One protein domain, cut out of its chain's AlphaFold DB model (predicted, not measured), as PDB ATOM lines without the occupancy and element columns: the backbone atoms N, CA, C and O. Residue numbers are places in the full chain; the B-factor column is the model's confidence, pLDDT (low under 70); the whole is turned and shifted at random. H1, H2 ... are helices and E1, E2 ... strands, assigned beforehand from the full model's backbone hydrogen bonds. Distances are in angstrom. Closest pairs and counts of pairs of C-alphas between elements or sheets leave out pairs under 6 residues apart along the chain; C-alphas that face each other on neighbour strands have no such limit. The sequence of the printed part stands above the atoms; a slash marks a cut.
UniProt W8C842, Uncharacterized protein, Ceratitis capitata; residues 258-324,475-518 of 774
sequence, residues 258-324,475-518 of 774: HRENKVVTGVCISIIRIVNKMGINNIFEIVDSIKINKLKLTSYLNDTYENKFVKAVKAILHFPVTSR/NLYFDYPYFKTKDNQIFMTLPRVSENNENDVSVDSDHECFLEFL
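What this domain is: This is residues 258 to 324 and 475 to 518 of the 774 residues of an uncharacterized protein of Ceratitis capitata (UniProt W8C842). The long helix H1 runs through the body; the short helix H4 crosses it and lies between H1 and a small sheet, E2 E3 E4. Toward the other end of the longest axis is a ribbon of two strands, E1 and E5, and residues 494 to 506 run back from E4 to E5. The printed part has 111 residues, with four named helices and five named strands in the order H1 H2 E1 H3 H4 E2 E3 E4 E5, a mixed class; both sheets are antiparallel. It is compact, radius of gyration of the C-alphas 13.1 A, spanning 41 by 28 by 24 A.

Where its parts are: Find C-alpha 258 at (8.228, 8.619, 26.506); H1 runs 30.4 A from there to residue 278. Next come H2, residues 283 to 289, E1, 290 to 292, H3, 297 to 303, and H4, 308 to 316, 12.3 A long. Past the cut, look for E2, 477 to 479, E3, 482 to 484, E4, 490 to 493, and E5, 507 to 509, ending at (9.266, -13.838, 24.561).

How they stand to each other: Start at H1, the hub: it touches H4 at Cys 268 and Val 310, 5.7 A between C-alphas, a steep tilt of 57 degrees. H1 and H2, a helical hairpin, only just touch, with 3 pairs of C-alphas within 8 A, the closest Val 275 and Ile 283, 7.3 A; H1 and H3 only just touch too, with 3 pairs, the closest Val 264 and Tyr 300, 7.2 A. H4 is on the sheet E2 E3 E4, a meander, each strand the antiparallel neighbour of the one before, at a height of 9.6 A. Look for N 477 and O 484, 2.7 A, N 483 and O 492, 2.8 A, and, between E1 and E5, N 291 and O 508, 2.8 A. Each O i to N i+4 pair is within hydrogen-bond range in H1, H2 and H4; H3 has 1 of 3, and 2 of 4 O i to N i+3 pairs.

The domain as a whole: C-alphas 487 and 505, the two farthest apart, are 41.1 A apart. Residues 325 to 474 are not printed; the gap is 12.8 A between C-alphas. E4 to E5 is a long link. pLDDT is under 70 at residues 258 to 260, 302 to 304, 487 to 491 and 498 to 501.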
ATOM      1  N   HIS A 258       7.175   8.921  27.484       51.16
ATOM      2  CA  HIS A 258       8.228   8.619  26.506       51.16
ATOM      3  C   HIS A 258       8.928   7.269  26.735       51.16
ATOM      4  O   HIS A 258       9.506   6.723  25.795       51.16
ATOM      5  N   ARG A 259       8.888   6.712  27.956       49.91
ATOM      6  CA  ARG A 259       9.596   5.458  28.271       49.91
ATOM      7  C   ARG A 259       8.919   4.224  27.670       49.91
ATOM      8  O   ARG A 259       9.605   3.455  27.008       49.91
ATOM      9  N   GLU A 260       7.605   4.059  27.818       60.47
ATOM     10  CA  GLU A 260       6.877   2.891  27.281       60.47
ATOM     11  C   GLU A 260       6.899   2.861  25.750       60.47
ATOM     12  O   GLU A 260       7.215   1.840  25.141       60.47
ATOM     13  N   ASN A 261       6.696   4.017  25.121       70.50
ATOM     14  CA  ASN A 261       6.784   4.168  23.672       70.50
ATOM     15  C   ASN A 261       8.188   3.806  23.140       70.50
ATOM     16  O   ASN A 261       8.323   3.163  22.098       70.50
ATOM     17  N   LYS A 262       9.251   4.132  23.891       78.06
ATOM     18  CA  LYS A 262      10.623   3.727  23.554       78.06
ATOM     19  C   LYS A 262      10.806   2.206  23.616       78.06
ATOM     20  O   LYS A 262      11.431   1.655  22.713       78.06
ATOM     21  N   VAL A 263      10.243   1.534  24.627       82.56
ATOM     22  CA  VAL A 263      10.303   0.065  24.763       82.56
ATOM     23  C   VAL A 263       9.564  -0.619  23.611       82.56
ATOM     24  O   VAL A 263      10.153  -1.446  22.920       82.56
ATOM     25  N   VAL A 264       8.318  -0.220  23.331       84.88
ATOM     26  CA  VAL A 264       7.519  -0.783  22.223       84.88
ATOM     27  C   VAL A 264       8.203  -0.552  20.874       84.88
ATOM     28  O   VAL A 264       8.256  -1.449  20.031       84.88
ATOM     29  N   THR A 265       8.790   0.631  20.675       86.50
ATOM     30  CA  THR A 265       9.562   0.938  19.466       86.50
ATOM     31  C   THR A 265      10.783   0.032  19.327       86.50
ATOM     32  O   THR A 265      11.032  -0.466  18.230       86.50
ATOM     33  N   GLY A 266      11.517  -0.225  20.416       87.44
ATOM     34  CA  GLY A 266      12.639  -1.171  20.439       87.44
ATOM     35  C   GLY A 266      12.223  -2.572  19.987       87.44
ATOM     36  O   GLY A 266      12.826  -3.130  19.071       87.44
ATOM     37  N   VAL A 267      11.105  -3.072  20.519       90.50
ATOM     38  CA  VAL A 267      10.536  -4.370  20.127       90.50
ATOM     39  C   VAL A 267      10.166  -4.397  18.642       90.50
ATOM     40  O   VAL A 267      10.506  -5.346  17.934       90.50
ATOM     41  N   CYS A 268       9.528  -3.339  18.134       92.00
ATOM     42  CA  CYS A 268       9.172  -3.244  16.716       92.00
ATOM     43  C   CYS A 268      10.408  -3.241  15.804       92.00
ATOM     44  O   CYS A 268      10.399  -3.852  14.735       92.00
ATOM     45  N   ILE A 269      11.495  -2.595  16.234       91.00
ATOM     46  CA  ILE A 269      12.782  -2.612  15.535       91.00
ATOM     47  C   ILE A 269      13.342  -4.045  15.463       91.00
ATOM     48  O   ILE A 269      13.808  -4.462  14.399       91.00
ATOM     49  N   SER A 270      13.266  -4.816  16.554       90.88
ATOM     50  CA  SER A 270      13.672  -6.230  16.581       90.88
ATOM     51  C   SER A 270      12.848  -7.088  15.616       90.88
ATOM     52  O   SER A 270      13.417  -7.853  14.840       90.88
ATOM     53  N   ILE A 271      11.525  -6.914  15.587       91.88
ATOM     54  CA  ILE A 271      10.619  -7.628  14.667       91.88
ATOM     55  C   ILE A 271      10.986  -7.338  13.209       91.88
ATOM     56  O   ILE A 271      11.168  -8.258  12.417       91.88
ATOM     57  N   ILE A 272      11.179  -6.066  12.849       90.56
ATOM     58  CA  ILE A 272      11.550  -5.676  11.479       90.56
ATOM     59  C   ILE A 272      12.888  -6.299  11.059       90.56
ATOM     60  O   ILE A 272      13.086  -6.624   9.889       90.56
ATOM     61  N   ARG A 273      13.824  -6.500  11.992       88.12
ATOM     62  CA  ARG A 273      15.086  -7.196  11.702       88.12
ATOM     63  C   ARG A 273      14.889  -8.670  11.412       88.12
ATOM     64  O   ARG A 273      15.490  -9.164  10.462       88.12
ATOM     65  N   ILE A 274      14.045  -9.341  12.189       88.12
ATOM     66  CA  ILE A 274      13.663 -10.727  11.916       88.12
ATOM     67  C   ILE A 274      13.053 -10.814  10.517       88.12
ATOM     68  O   ILE A 274      13.507 -11.629   9.722       88.12
ATOM     69  N   VAL A 275      12.132  -9.910  10.172       88.81
ATOM     70  CA  VAL A 275      11.502  -9.879   8.841       88.81
ATOM     71  C   VAL A 275      12.527  -9.662   7.728       88.81
ATOM     72  O   VAL A 275      12.493 -10.355   6.717       88.81
ATOM     73  N   ASN A 276      13.487  -8.752   7.915       86.25
ATOM     74  CA  ASN A 276      14.563  -8.534   6.942       86.25
ATOM     75  C   ASN A 276      15.507  -9.747   6.794       86.25
ATOM     76  O   ASN A 276      16.102  -9.920   5.733       86.25
ATOM     77  N   LYS A 277      15.688 -10.557   7.847       83.69
ATOM     78  CA  LYS A 277      16.619 -11.703   7.879       83.69
ATOM     79  C   LYS A 277      15.969 -13.012   7.423       83.69
ATOM     80  O   LYS A 277      16.635 -13.822   6.789       83.69
ATOM     81  N   MET A 278      14.709 -13.232   7.788       82.38
ATOM     82  CA  MET A 278      14.002 -14.513   7.658       82.38
ATOM     83  C   MET A 278      12.728 -14.431   6.801       82.38
ATOM     84  O   MET A 278      12.159 -15.468   6.473       82.38
ATOM     85  N   GLY A 279      12.291 -13.231   6.406       83.50
ATOM     86  CA  GLY A 279      11.019 -13.013   5.714       83.50
ATOM     87  C   GLY A 279       9.832 -12.867   6.673       83.50
ATOM     88  O   GLY A 279       9.999 -12.786   7.887       83.50
ATOM     89  N   ILE A 280       8.615 -12.798   6.122       82.62
ATOM     90  CA  ILE A 280       7.380 -12.625   6.911       82.62
ATOM     91  C   ILE A 280       6.869 -13.932   7.544       82.62
ATOM     92  O   ILE A 280       5.997 -13.911   8.414       82.62
ATOM     93  N   ASN A 281       7.418 -15.072   7.132       77.62
ATOM     94  CA  ASN A 281       6.992 -16.377   7.622       77.62
ATOM     95  C   ASN A 281       7.193 -16.450   9.148       77.62
ATOM     96  O   ASN A 281       8.233 -16.046   9.666       77.62
ATOM     97  N   ASN A 282       6.175 -16.936   9.860       80.50
ATOM     98  CA  ASN A 282       6.114 -17.059  11.324       80.50
ATOM     99  C   ASN A 282       6.074 -15.727  12.098       80.50
ATOM    100  O   ASN A 282       6.148 -15.730  13.325       80.50
ATOM    101  N   ILE A 283       5.917 -14.572  11.435       85.25
ATOM    102  CA  ILE A 283       5.923 -13.286  12.151       85.25
ATOM    103  C   ILE A 283       4.764 -13.152  13.142       85.25
ATOM    104  O   ILE A 283       4.936 -12.555  14.201       85.25
ATOM    105  N   PHE A 284       3.604 -13.727  12.816       84.38
ATOM    106  CA  PHE A 284       2.431 -13.717  13.688       84.38
ATOM    107  C   PHE A 284       2.697 -14.507  14.971       84.38
ATOM    108  O   PHE A 284       2.452 -13.992  16.057       84.38
ATOM    109  N   GLU A 285       3.306 -15.690  14.859       83.88
ATOM    110  CA  GLU A 285       3.707 -16.509  16.012       83.88
ATOM    111  C   GLU A 285       4.740 -15.790  16.887       83.88
ATOM    112  O   GLU A 285       4.633 -15.789  18.115       83.88
ATOM    113  N   ILE A 286       5.719 -15.128  16.257       87.69
ATOM    114  CA  ILE A 286       6.734 -14.325  16.949       87.69
ATOM    115  C   ILE A 286       6.087 -13.162  17.695       87.69
ATOM    116  O   ILE A 286       6.436 -12.891  18.838       87.69
ATOM    117  N   VAL A 287       5.163 -12.442  17.060       87.38
ATOM    118  CA  VAL A 287       4.486 -11.304  17.685       87.38
ATOM    119  C   VAL A 287       3.611 -11.753  18.850       87.38
ATOM    120  O   VAL A 287       3.636 -11.112  19.903       87.38
ATOM    121  N   ASP A 288       2.882 -12.855  18.691       83.31
ATOM    122  CA  ASP A 288       1.995 -13.385  19.727       83.31
ATOM    123  C   ASP A 288       2.742 -13.895  20.962       83.31
ATOM    124  O   ASP A 288       2.194 -13.859  22.070       83.31
ATOM    125  N   SER A 289       3.995 -14.330  20.801       86.06
ATOM    126  CA  SER A 289       4.831 -14.762  21.919       86.06
ATOM    127  C   SER A 289       5.458 -13.603  22.698       86.06
ATOM    128  O   SER A 289       5.914 -13.820  23.821       86.06
ATOM    129  N   ILE A 290       5.522 -12.391  22.130       88.81
ATOM    130  CA  ILE A 290       6.173 -11.246  22.775       88.81
ATOM    131  C   ILE A 290       5.240 -10.608  23.806       88.81
ATOM    132  O   ILE A 290       4.106 -10.221  23.514       88.81
ATOM    133  N   LYS A 291       5.762 -10.422  25.018       86.19
ATOM    134  CA  LYS A 291       5.103  -9.760  26.142       86.19
ATOM    135  C   LYS A 291       5.937  -8.578  26.634       86.19
ATOM    136  O   LYS A 291       7.157  -8.655  26.694       86.19
ATOM    137  N   ILE A 292       5.288  -7.489  27.032       81.19
ATOM    138  CA  ILE A 292       5.903  -6.349  27.726       81.19
ATOM    139  C   ILE A 292       5.180  -6.214  29.066       81.19
ATOM    140  O   ILE A 292       3.952  -6.112  29.100       81.19
ATOM    141  N   ASN A 293       5.910  -6.278  30.184       75.75
ATOM    142  CA  ASN A 293       5.324  -6.305  31.533       75.75
ATOM    143  C   ASN A 293       4.190  -7.347  31.681       75.75
ATOM    144  O   ASN A 293       3.177  -7.079  32.317       75.75
ATOM    145  N   LYS A 294       4.372  -8.537  31.084       71.56
ATOM    146  CA  LYS A 294       3.421  -9.675  31.028       71.56
ATOM    147  C   LYS A 294       2.232  -9.546  30.059       71.56
ATOM    148  O   LYS A 294       1.636 -10.570  29.733       71.56
ATOM    149  N   LEU A 295       1.916  -8.362  29.537       71.31
ATOM    150  CA  LEU A 295       0.867  -8.190  28.519       71.31
ATOM    151  C   LEU A 295       1.425  -8.414  27.107       71.31
ATOM    152  O   LEU A 295       2.570  -8.064  26.841       71.31
ATOM    153  N   LYS A 296       0.630  -8.973  26.185       81.00
ATOM    154  CA  LYS A 296       1.053  -9.214  24.789       81.00
ATOM    155  C   LYS A 296       1.400  -7.909  24.063       81.00
ATOM    156  O   LYS A 296       0.724  -6.901  24.265       81.00
ATOM    157  N   LEU A 297       2.375  -7.937  23.151       84.50
ATOM    158  CA  LEU A 297       2.762  -6.776  22.333       84.50
ATOM    159  C   LEU A 297       1.569  -6.136  21.608       84.50
ATOM    160  O   LEU A 297       1.461  -4.911  21.561       84.50
ATOM    161  N   THR A 298       0.654  -6.954  21.085       81.06
ATOM    162  CA  THR A 298      -0.546  -6.502  20.363       81.06
ATOM    163  C   THR A 298      -1.407  -5.535  21.175       81.06
ATOM    164  O   THR A 298      -1.967  -4.605  20.599       81.06
ATOM    165  N   SER A 299      -1.449  -5.686  22.504       74.19
ATOM    166  CA  SER A 299      -2.178  -4.771  23.391       74.19
ATOM    167  C   SER A 299      -1.566  -3.368  23.439       74.19
ATOM    168  O   SER A 299      -2.298  -2.389  23.515       74.19
ATOM    169  N   TYR A 300      -0.242  -3.257  23.313       75.88
ATOM    170  CA  TYR A 300       0.458  -1.973  23.337       75.88
ATOM    171  C   TYR A 300       0.481  -1.279  21.981       75.88
ATOM    172  O   TYR A 300       0.556  -0.054  21.929       75.88
ATOM    173  N   LEU A 301       0.443  -2.033  20.877       77.06
ATOM    174  CA  LEU A 301       0.561  -1.453  19.539       77.06
ATOM    175  C   LEU A 301      -0.532  -0.412  19.279       77.06
ATOM    176  O   LEU A 301      -0.210   0.656  18.767       77.06
ATOM    177  N   ASN A 302      -1.782  -0.670  19.669       66.94
ATOM    178  CA  ASN A 302      -2.889   0.268  19.448       66.94
ATOM    179  C   ASN A 302      -2.671   1.623  20.132       66.94
ATOM    180  O   ASN A 302      -2.875   2.654  19.494       66.94
ATOM    181  N   ASP A 303      -2.163   1.606  21.362       62.50
ATOM    182  CA  ASP A 303      -2.008   2.794  22.209       62.50
ATOM    183  C   ASP A 303      -0.672   3.518  21.987       62.50
ATOM    184  O   ASP A 303      -0.447   4.626  22.477       62.50
ATOM    185  N   THR A 304       0.252   2.885  21.261       68.44
ATOM    186  CA  THR A 304       1.578   3.442  21.011       68.44
ATOM    187  C   THR A 304       1.545   4.397  19.825       68.44
ATOM    188  O   THR A 304       1.066   4.067  18.737       68.44
ATOM    189  N   TYR A 305       2.140   5.575  20.021       71.81
ATOM    190  CA  TYR A 305       2.364   6.551  18.961       71.81
ATOM    191  C   TYR A 305       3.069   5.920  17.750       71.81
ATOM    192  O   TYR A 305       4.125   5.288  17.857       71.81
ATOM    193  N   GLU A 306       2.496   6.135  16.570       72.31
ATOM    194  CA  GLU A 306       2.940   5.497  15.336       72.31
ATOM    195  C   GLU A 306       4.160   6.184  14.720       72.31
ATOM    196  O   GLU A 306       4.049   7.018  13.821       72.31
ATOM    197  N   ASN A 307       5.353   5.778  15.145       78.94
ATOM    198  CA  ASN A 307       6.557   6.025  14.354       78.94
ATOM    199  C   ASN A 307       6.670   5.034  13.179       78.94
ATOM    200  O   ASN A 307       5.933   4.051  13.094       78.94
ATOM    201  N   LYS A 308       7.642   5.253  12.282       80.62
ATOM    202  CA  LYS A 308       7.866   4.400  11.098       80.62
ATOM    203  C   LYS A 308       8.028   2.901  11.400       80.62
ATOM    204  O   LYS A 308       7.684   2.085  10.552       80.62
ATOM    205  N   PHE A 309       8.549   2.524  12.571       87.81
ATOM    206  CA  PHE A 309       8.758   1.121  12.945       87.81
ATOM    207  C   PHE A 309       7.477   0.495  13.501       87.81
ATOM    208  O   PHE A 309       7.069  -0.565  13.040       87.81
ATOM    209  N   VAL A 310       6.806   1.185  14.431       86.88
ATOM    210  CA  VAL A 310       5.498   0.769  14.966       86.88
ATOM    211  C   VAL A 310       4.483   0.650  13.831       86.88
ATOM    212  O   VAL A 310       3.766  -0.341  13.746       86.88
ATOM    213  N   LYS A 311       4.486   1.609  12.899       85.75
ATOM    214  CA  LYS A 311       3.642   1.594  11.702       85.75
ATOM    215  C   LYS A 311       3.908   0.382  10.810       85.75
ATOM    216  O   LYS A 311       2.961  -0.274  10.393       85.75
ATOM    217  N   ALA A 312       5.173   0.058  10.542       88.50
ATOM    218  CA  ALA A 312       5.517  -1.114   9.740       88.50
ATOM    219  C   ALA A 312       5.044  -2.417  10.405       88.50
ATOM    220  O   ALA A 312       4.460  -3.261   9.734       88.50
ATOM    221  N   VAL A 313       5.230  -2.570  11.722       90.94
ATOM    222  CA  VAL A 313       4.768  -3.763  12.454       90.94
ATOM    223  C   VAL A 313       3.241  -3.840  12.505       90.94
ATOM    224  O   VAL A 313       2.690  -4.899  12.223       90.94
ATOM    225  N   LYS A 314       2.543  -2.730  12.772       89.44
ATOM    226  CA  LYS A 314       1.075  -2.659  12.671       89.44
ATOM    227  C   LYS A 314       0.584  -3.101  11.294       89.44
ATOM    228  O   LYS A 314      -0.318  -3.925  11.208       89.44
ATOM    229  N   ALA A 315       1.210  -2.603  10.232       88.06
ATOM    230  CA  ALA A 315       0.840  -2.944   8.866       88.06
ATOM    231  C   ALA A 315       1.111  -4.423   8.521       88.06
ATOM    232  O   ALA A 315       0.296  -5.033   7.838       88.06
ATOM    233  N   ILE A 316       2.200  -5.019   9.029       89.31
ATOM    234  CA  ILE A 316       2.462  -6.470   8.917       89.31
ATOM    235  C   ILE A 316       1.345  -7.279   9.592       89.31
ATOM    236  O   ILE A 316       0.930  -8.307   9.070       89.31
ATOM    237  N   LEU A 317       0.840  -6.796  10.728       88.12
ATOM    238  CA  LEU A 317      -0.222  -7.435  11.509       88.12
ATOM    239  C   LEU A 317      -1.640  -7.080  11.040       88.12
ATOM    240  O   LEU A 317      -2.609  -7.431  11.708       88.12
ATOM    241  N   HIS A 318      -1.774  -6.366   9.919       84.38
ATOM    242  CA  HIS A 318      -3.049  -5.868   9.396       84.38
ATOM    243  C   HIS A 318      -3.829  -4.954  10.353       84.38
ATOM    244  O   HIS A 318      -5.047  -4.813  10.236       84.38
ATOM    245  N   PHE A 319      -3.139  -4.290  11.280       82.44
ATOM    246  CA  PHE A 319      -3.736  -3.215  12.061       82.44
ATOM    247  C   PHE A 319      -3.875  -1.947  11.213       82.44
ATOM    248  O   PHE A 319      -3.020  -1.670  10.361       82.44
ATOM    249  N   PRO A 320      -4.939  -1.158  11.441       79.12
ATOM    250  CA  PRO A 320      -5.091   0.128  10.786       79.12
ATOM    251  C   PRO A 320      -3.918   1.027  11.168       79.12
ATOM    252  O   PRO A 320      -3.569   1.146  12.342       79.12
ATOM    253  N   VAL A 321      -3.324   1.676  10.171       80.88
ATOM    254  CA  VAL A 321      -2.242   2.639  10.380       80.88
ATOM    255  C   VAL A 321      -2.627   4.000   9.844       80.88
ATOM    256  O   VAL A 321      -3.380   4.125   8.876       80.88
ATOM    257  N   THR A 322      -2.079   5.040  10.456       76.50
ATOM    258  CA  THR A 322      -2.260   6.411   9.987       76.50
ATOM    259  C   THR A 322      -1.650   6.599   8.595       76.50
ATOM    260  O   THR A 322      -0.595   6.049   8.271       76.50
ATOM    261  N   SER A 323      -2.250   7.466   7.783       72.94
ATOM    262  CA  SER A 323      -1.709   7.903   6.481       72.94
ATOM    263  C   SER A 323      -0.483   8.838   6.580       72.94
ATOM    264  O   SER A 323       0.046   9.306   5.576       72.94
ATOM    265  N   ARG A 324       0.029   9.044   7.797       75.31
ATOM    266  CA  ARG A 324       1.132   9.943   8.140       75.31
ATOM    267  C   ARG A 324       2.476   9.581   7.483       75.31
ATOM    268  O   ARG A 324       2.972   8.466   7.670       75.31
ATOM    269  N   ASN A 475      -5.942   0.455   6.165       80.31
ATOM    270  CA  ASN A 475      -5.383  -0.885   6.223       80.31
ATOM    271  C   ASN A 475      -4.365  -1.019   5.093       80.31
ATOM    272  O   ASN A 475      -4.687  -0.767   3.927       80.31
ATOM    273  N   LEU A 476      -3.139  -1.383   5.456       81.69
ATOM    274  CA  LEU A 476      -2.075  -1.646   4.500       81.69
ATOM    275  C   LEU A 476      -1.874  -3.152   4.337       81.69
ATOM    276  O   LEU A 476      -2.014  -3.931   5.277       81.69
ATOM    277  N   TYR A 477      -1.513  -3.534   3.123       81.94
ATOM    278  CA  TYR A 477      -1.116  -4.869   2.722       81.94
ATOM    279  C   TYR A 477       0.396  -4.891   2.569       81.94
ATOM    280  O   TYR A 477       0.972  -4.012   1.929       81.94
ATOM    281  N   PHE A 478       1.049  -5.877   3.163       83.19
ATOM    282  CA  PHE A 478       2.485  -6.032   3.015       83.19
ATOM    283  C   PHE A 478       2.811  -6.920   1.813       83.19
ATOM    284  O   PHE A 478       2.369  -8.062   1.743       83.19
ATOM    285  N   ASP A 479       3.599  -6.380   0.890       80.88
ATOM    286  CA  ASP A 479       4.135  -7.047  -0.295       80.88
ATOM    287  C   ASP A 479       5.635  -6.749  -0.363       80.88
ATOM    288  O   ASP A 479       6.053  -5.696  -0.855       80.88
ATOM    289  N   TYR A 480       6.438  -7.623   0.254       78.19
ATOM    290  CA  TYR A 480       7.834  -7.358   0.602       78.19
ATOM    291  C   TYR A 480       8.648  -6.767  -0.569       78.19
ATOM    292  O   TYR A 480       8.672  -7.349  -1.654       78.19
ATOM    293  N   PRO A 481       9.404  -5.667  -0.358       78.06
ATOM    294  CA  PRO A 481       9.589  -4.887   0.875       78.06
ATOM    295  C   PRO A 481       8.621  -3.693   1.017       78.06
ATOM    296  O   PRO A 481       8.922  -2.737   1.734       78.06
ATOM    297  N   TYR A 482       7.503  -3.681   0.302       78.25
ATOM    298  CA  TYR A 482       6.574  -2.559   0.217       78.25
ATOM    299  C   TYR A 482       5.326  -2.789   1.072       78.25
ATOM    300  O   TYR A 482       4.835  -3.900   1.223       78.25
ATOM    301  N   PHE A 483       4.770  -1.711   1.605       78.88
ATOM    302  CA  PHE A 483       3.427  -1.680   2.169       78.88
ATOM    303  C   PHE A 483       2.529  -0.949   1.193       78.88
ATOM    304  O   PHE A 483       2.898   0.134   0.745       78.88
ATOM    305  N   LYS A 484       1.374  -1.515   0.860       75.69
ATOM    306  CA  LYS A 484       0.464  -1.014  -0.167       75.69
ATOM    307  C   LYS A 484      -0.941  -0.805   0.383       75.69
ATOM    308  O   LYS A 484      -1.353  -1.503   1.297       75.69
ATOM    309  N   THR A 485      -1.700   0.139  -0.157       74.00
ATOM    310  CA  THR A 485      -3.134   0.267   0.148       74.00
ATOM    311  C   THR A 485      -3.946  -0.780  -0.624       74.00
ATOM    312  O   THR A 485      -3.411  -1.491  -1.478       74.00
ATOM    313  N   LYS A 486      -5.259  -0.857  -0.363       72.75
ATOM    314  CA  LYS A 486      -6.195  -1.711  -1.121       72.75
ATOM    315  C   LYS A 486      -6.170  -1.443  -2.632       72.75
ATOM    316  O   LYS A 486      -6.364  -2.365  -3.415       72.75
ATOM    317  N   ASP A 487      -5.863  -0.213  -3.032       67.88
ATOM    318  CA  ASP A 487      -5.755   0.197  -4.435       67.88
ATOM    319  C   ASP A 487      -4.354  -0.074  -5.025       67.88
ATOM    320  O   ASP A 487      -3.968   0.514  -6.033       67.88
ATOM    321  N   ASN A 488      -3.565  -0.953  -4.387       62.47
ATOM    322  CA  ASN A 488      -2.196  -1.329  -4.764       62.47
ATOM    323  C   ASN A 488      -1.194  -0.150  -4.760       62.47
ATOM    324  O   ASN A 488      -0.117  -0.233  -5.352       62.47
ATOM    325  N   GLN A 489      -1.522   0.951  -4.074       60.75
ATOM    326  CA  GLN A 489      -0.656   2.125  -3.943       60.75
ATOM    327  C   GLN A 489       0.416   1.875  -2.882       60.75
ATOM    328  O   GLN A 489       0.075   1.667  -1.723       60.75
ATOM    329  N   ILE A 490       1.702   1.964  -3.240       59.16
ATOM    330  CA  ILE A 490       2.812   1.837  -2.283       59.16
ATOM    331  C   ILE A 490       2.750   2.989  -1.272       59.16
ATOM    332  O   ILE A 490       2.917   4.158  -1.593       59.16
ATOM    333  N   PHE A 491       2.477   2.669  -0.020       69.06
ATOM    334  CA  PHE A 491       2.354   3.620   1.069       69.06
ATOM    335  C   PHE A 491       3.709   3.901   1.731       69.06
ATOM    336  O   PHE A 491       4.082   5.053   1.936       69.06
ATOM    337  N   MET A 492       4.474   2.851   2.036       73.19
ATOM    338  CA  MET A 492       5.818   2.969   2.603       73.19
ATOM    339  C   MET A 492       6.673   1.745   2.262       73.19
ATOM    340  O   MET A 492       6.152   0.699   1.886       73.19
ATOM    341  N   THR A 493       7.989   1.860   2.414       76.06
ATOM    342  CA  THR A 493       8.920   0.725   2.334       76.06
ATOM    343  C   THR A 493       9.275   0.224   3.728       76.06
ATOM    344  O   THR A 493       9.244   0.984   4.702       76.06
ATOM    345  N   LEU A 494       9.625  -1.058   3.835       81.00
ATOM    346  CA  LEU A 494      10.091  -1.657   5.078       81.00
ATOM    347  C   LEU A 494      11.326  -0.893   5.589       81.00
ATOM    348  O   LEU A 494      12.327  -0.794   4.869       81.00
ATOM    349  N   PRO A 495      11.282  -0.324   6.812       82.44
ATOM    350  CA  PRO A 495      12.395   0.447   7.340       82.44
ATOM    351  C   PRO A 495      13.667  -0.401   7.442       82.44
ATOM    352  O   PRO A 495      13.651  -1.511   7.977       82.44
ATOM    353  N   ARG A 496      14.799   0.146   6.988       79.75
ATOM    354  CA  ARG A 496      16.112  -0.460   7.245       79.75
ATOM    355  C   ARG A 496      16.526  -0.193   8.689       79.75
ATOM    356  O   ARG A 496      16.425   0.939   9.160       79.75
ATOM    357  N   VAL A 497      17.022  -1.226   9.365       80.75
ATOM    358  CA  VAL A 497      17.481  -1.144  10.756       80.75
ATOM    359  C   VAL A 497      18.986  -1.400  10.820       80.75
ATOM    360  O   VAL A 497      19.431  -2.521  10.584       80.75
ATOM    361  N   SER A 498      19.767  -0.379  11.174       62.91
ATOM    362  CA  SER A 498      21.232  -0.466  11.284       62.91
ATOM    363  C   SER A 498      21.746  -0.761  12.699       62.91
ATOM    364  O   SER A 498      22.830  -1.315  12.832       62.91
ATOM    365  N   GLU A 499      20.989  -0.447  13.753       61.88
ATOM    366  CA  GLU A 499      21.465  -0.522  15.147       61.88
ATOM    367  C   GLU A 499      21.092  -1.834  15.847       61.88
ATOM    368  O   GLU A 499      19.933  -2.258  15.816       61.88
ATOM    369  N   ASN A 500      22.075  -2.470  16.500       59.69
ATOM    370  CA  ASN A 500      21.843  -3.568  17.439       59.69
ATOM    371  C   ASN A 500      21.343  -3.005  18.766       59.69
ATOM    372  O   ASN A 500      22.152  -2.631  19.607       59.69
ATOM    373  N   ASN A 501      20.023  -2.977  18.941       67.56
ATOM    374  CA  ASN A 501      19.412  -2.611  20.211       67.56
ATOM    375  C   ASN A 501      18.909  -3.871  20.916       67.56
ATOM    376  O   ASN A 501      18.080  -4.610  20.379       67.56
ATOM    377  N   GLU A 502      19.453  -4.116  22.106       76.75
ATOM    378  CA  GLU A 502      18.879  -5.040  23.080       76.75
ATOM    379  C   GLU A 502      17.596  -4.418  23.643       76.75
ATOM    380  O   GLU A 502      17.523  -3.204  23.859       76.75
ATOM    381  N   ASN A 503      16.569  -5.242  23.846       85.88
ATOM    382  CA  ASN A 503      15.325  -4.778  24.444       85.88
ATOM    383  C   ASN A 503      15.452  -4.622  25.964       85.88
ATOM    384  O   ASN A 503      16.323  -5.203  26.608       85.88
ATOM    385  N   ASP A 504      14.545  -3.830  26.532       85.81
ATOM    386  CA  ASP A 504      14.451  -3.594  27.972       85.81
ATOM    387  C   ASP A 504      14.139  -4.891  28.753       85.81
ATOM    388  O   ASP A 504      13.541  -5.825  28.219       85.81
ATOM    389  N   VAL A 505      14.505  -4.941  30.040       80.38
ATOM    390  CA  VAL A 505      14.251  -6.082  30.950       80.38
ATOM    391  C   VAL A 505      12.756  -6.411  31.078       80.38
ATOM    392  O   VAL A 505      12.393  -7.533  31.428       80.38
ATOM    393  N   SER A 506      11.880  -5.440  30.817       81.62
ATOM    394  CA  SER A 506      10.422  -5.613  30.798       81.62
ATOM    395  C   SER A 506       9.891  -6.436  29.618       81.62
ATOM    396  O   SER A 506       8.732  -6.861  29.666       81.62
ATOM    397  N   VAL A 507      10.697  -6.655  28.572       86.81
ATOM    398  CA  VAL A 507      10.316  -7.406  27.369       86.81
ATOM    399  C   VAL A 507      10.634  -8.884  27.545       86.81
ATOM    400  O   VAL A 507      11.743  -9.258  27.923       86.81
ATOM    401  N   ASP A 508       9.664  -9.726  27.208       86.31
ATOM    402  CA  ASP A 508       9.739 -11.173  27.309       86.31
ATOM    403  C   ASP A 508       9.226 -11.856  26.032       86.31
ATOM    404  O   ASP A 508       8.358 -11.320  25.349       86.31
ATOM    405  N   SER A 509       9.759 -13.029  25.685       86.69
ATOM    406  CA  SER A 509       9.266 -13.838  24.561       86.69
ATOM    407  C   SER A 509       9.733 -15.287  24.666       86.69
ATOM    408  O   SER A 509      10.875 -15.547  25.046       86.69
ATOM    409  N   ASP A 510       8.863 -16.225  24.291       80.44
ATOM    410  CA  ASP A 510       9.173 -17.662  24.252       80.44
ATOM    411  C   ASP A 510       9.661 -18.142  22.873       80.44
ATOM    412  O   ASP A 510      10.138 -19.270  22.736       80.44
ATOM    413  N   HIS A 511       9.580 -17.296  21.842       83.88
ATOM    414  CA  HIS A 511       9.919 -17.686  20.476       83.88
ATOM    415  C   HIS A 511      11.430 -17.624  20.208       83.88
ATOM    416  O   HIS A 511      12.084 -16.607  20.454       83.88
ATOM    417  N   GLU A 512      11.987 -18.689  19.616       80.94
ATOM    418  CA  GLU A 512      13.439 -18.870  19.445       80.94
ATOM    419  C   GLU A 512      14.103 -17.730  18.660       80.94
ATOM    420  O   GLU A 512      15.118 -17.187  19.092       80.94
ATOM    421  N   CYS A 513      13.489 -17.301  17.553       82.50
ATOM    422  CA  CYS A 513      13.976 -16.186  16.731       82.50
ATOM    423  C   CYS A 513      14.043 -14.838  17.466       82.50
ATOM    424  O   CYS A 513      14.767 -13.950  17.023       82.50
ATOM    425  N   PHE A 514      13.310 -14.665  18.574       86.81
ATOM    426  CA  PHE A 514      13.298 -13.414  19.335       86.81
ATOM    427  C   PHE A 514      14.301 -13.409  20.503       86.81
ATOM    428  O   PHE A 514      14.658 -12.343  21.005       86.81
ATOM    429  N   LEU A 515      14.824 -14.577  20.904       83.00
ATOM    430  CA  LEU A 515      15.757 -14.719  22.031       83.00
ATOM    431  C   LEU A 515      17.058 -13.919  21.857       83.00
ATOM    432  O   LEU A 515      17.716 -13.594  22.846       83.00
ATOM    433  N   GLU A 516      17.465 -13.619  20.619       82.25
ATOM    434  CA  GLU A 516      18.664 -12.812  20.350       82.25
ATOM    435  C   GLU A 516      18.492 -11.325  20.695       82.25
ATOM    436  O   GLU A 516      19.493 -10.652  20.918       82.25
ATOM    437  N   PHE A 517      17.251 -10.840  20.801       86.75
ATOM    438  CA  PHE A 517      16.927  -9.438  21.086       86.75
ATOM    439  C   PHE A 517      16.478  -9.188  22.530       86.75
ATOM    440  O   PHE A 517      16.260  -8.035  22.905       86.75
ATOM    441  N   LEU A 518      16.289 -10.242  23.328       86.56
ATOM    442  CA  LEU A 518      15.933 -10.115  24.741       86.56
ATOM    443  C   LEU A 518      17.118  -9.616  25.564       86.56
ATOM    444  O   LEU A 518      18.272  -9.938  25.272       86.56
TER     445      LEU A 518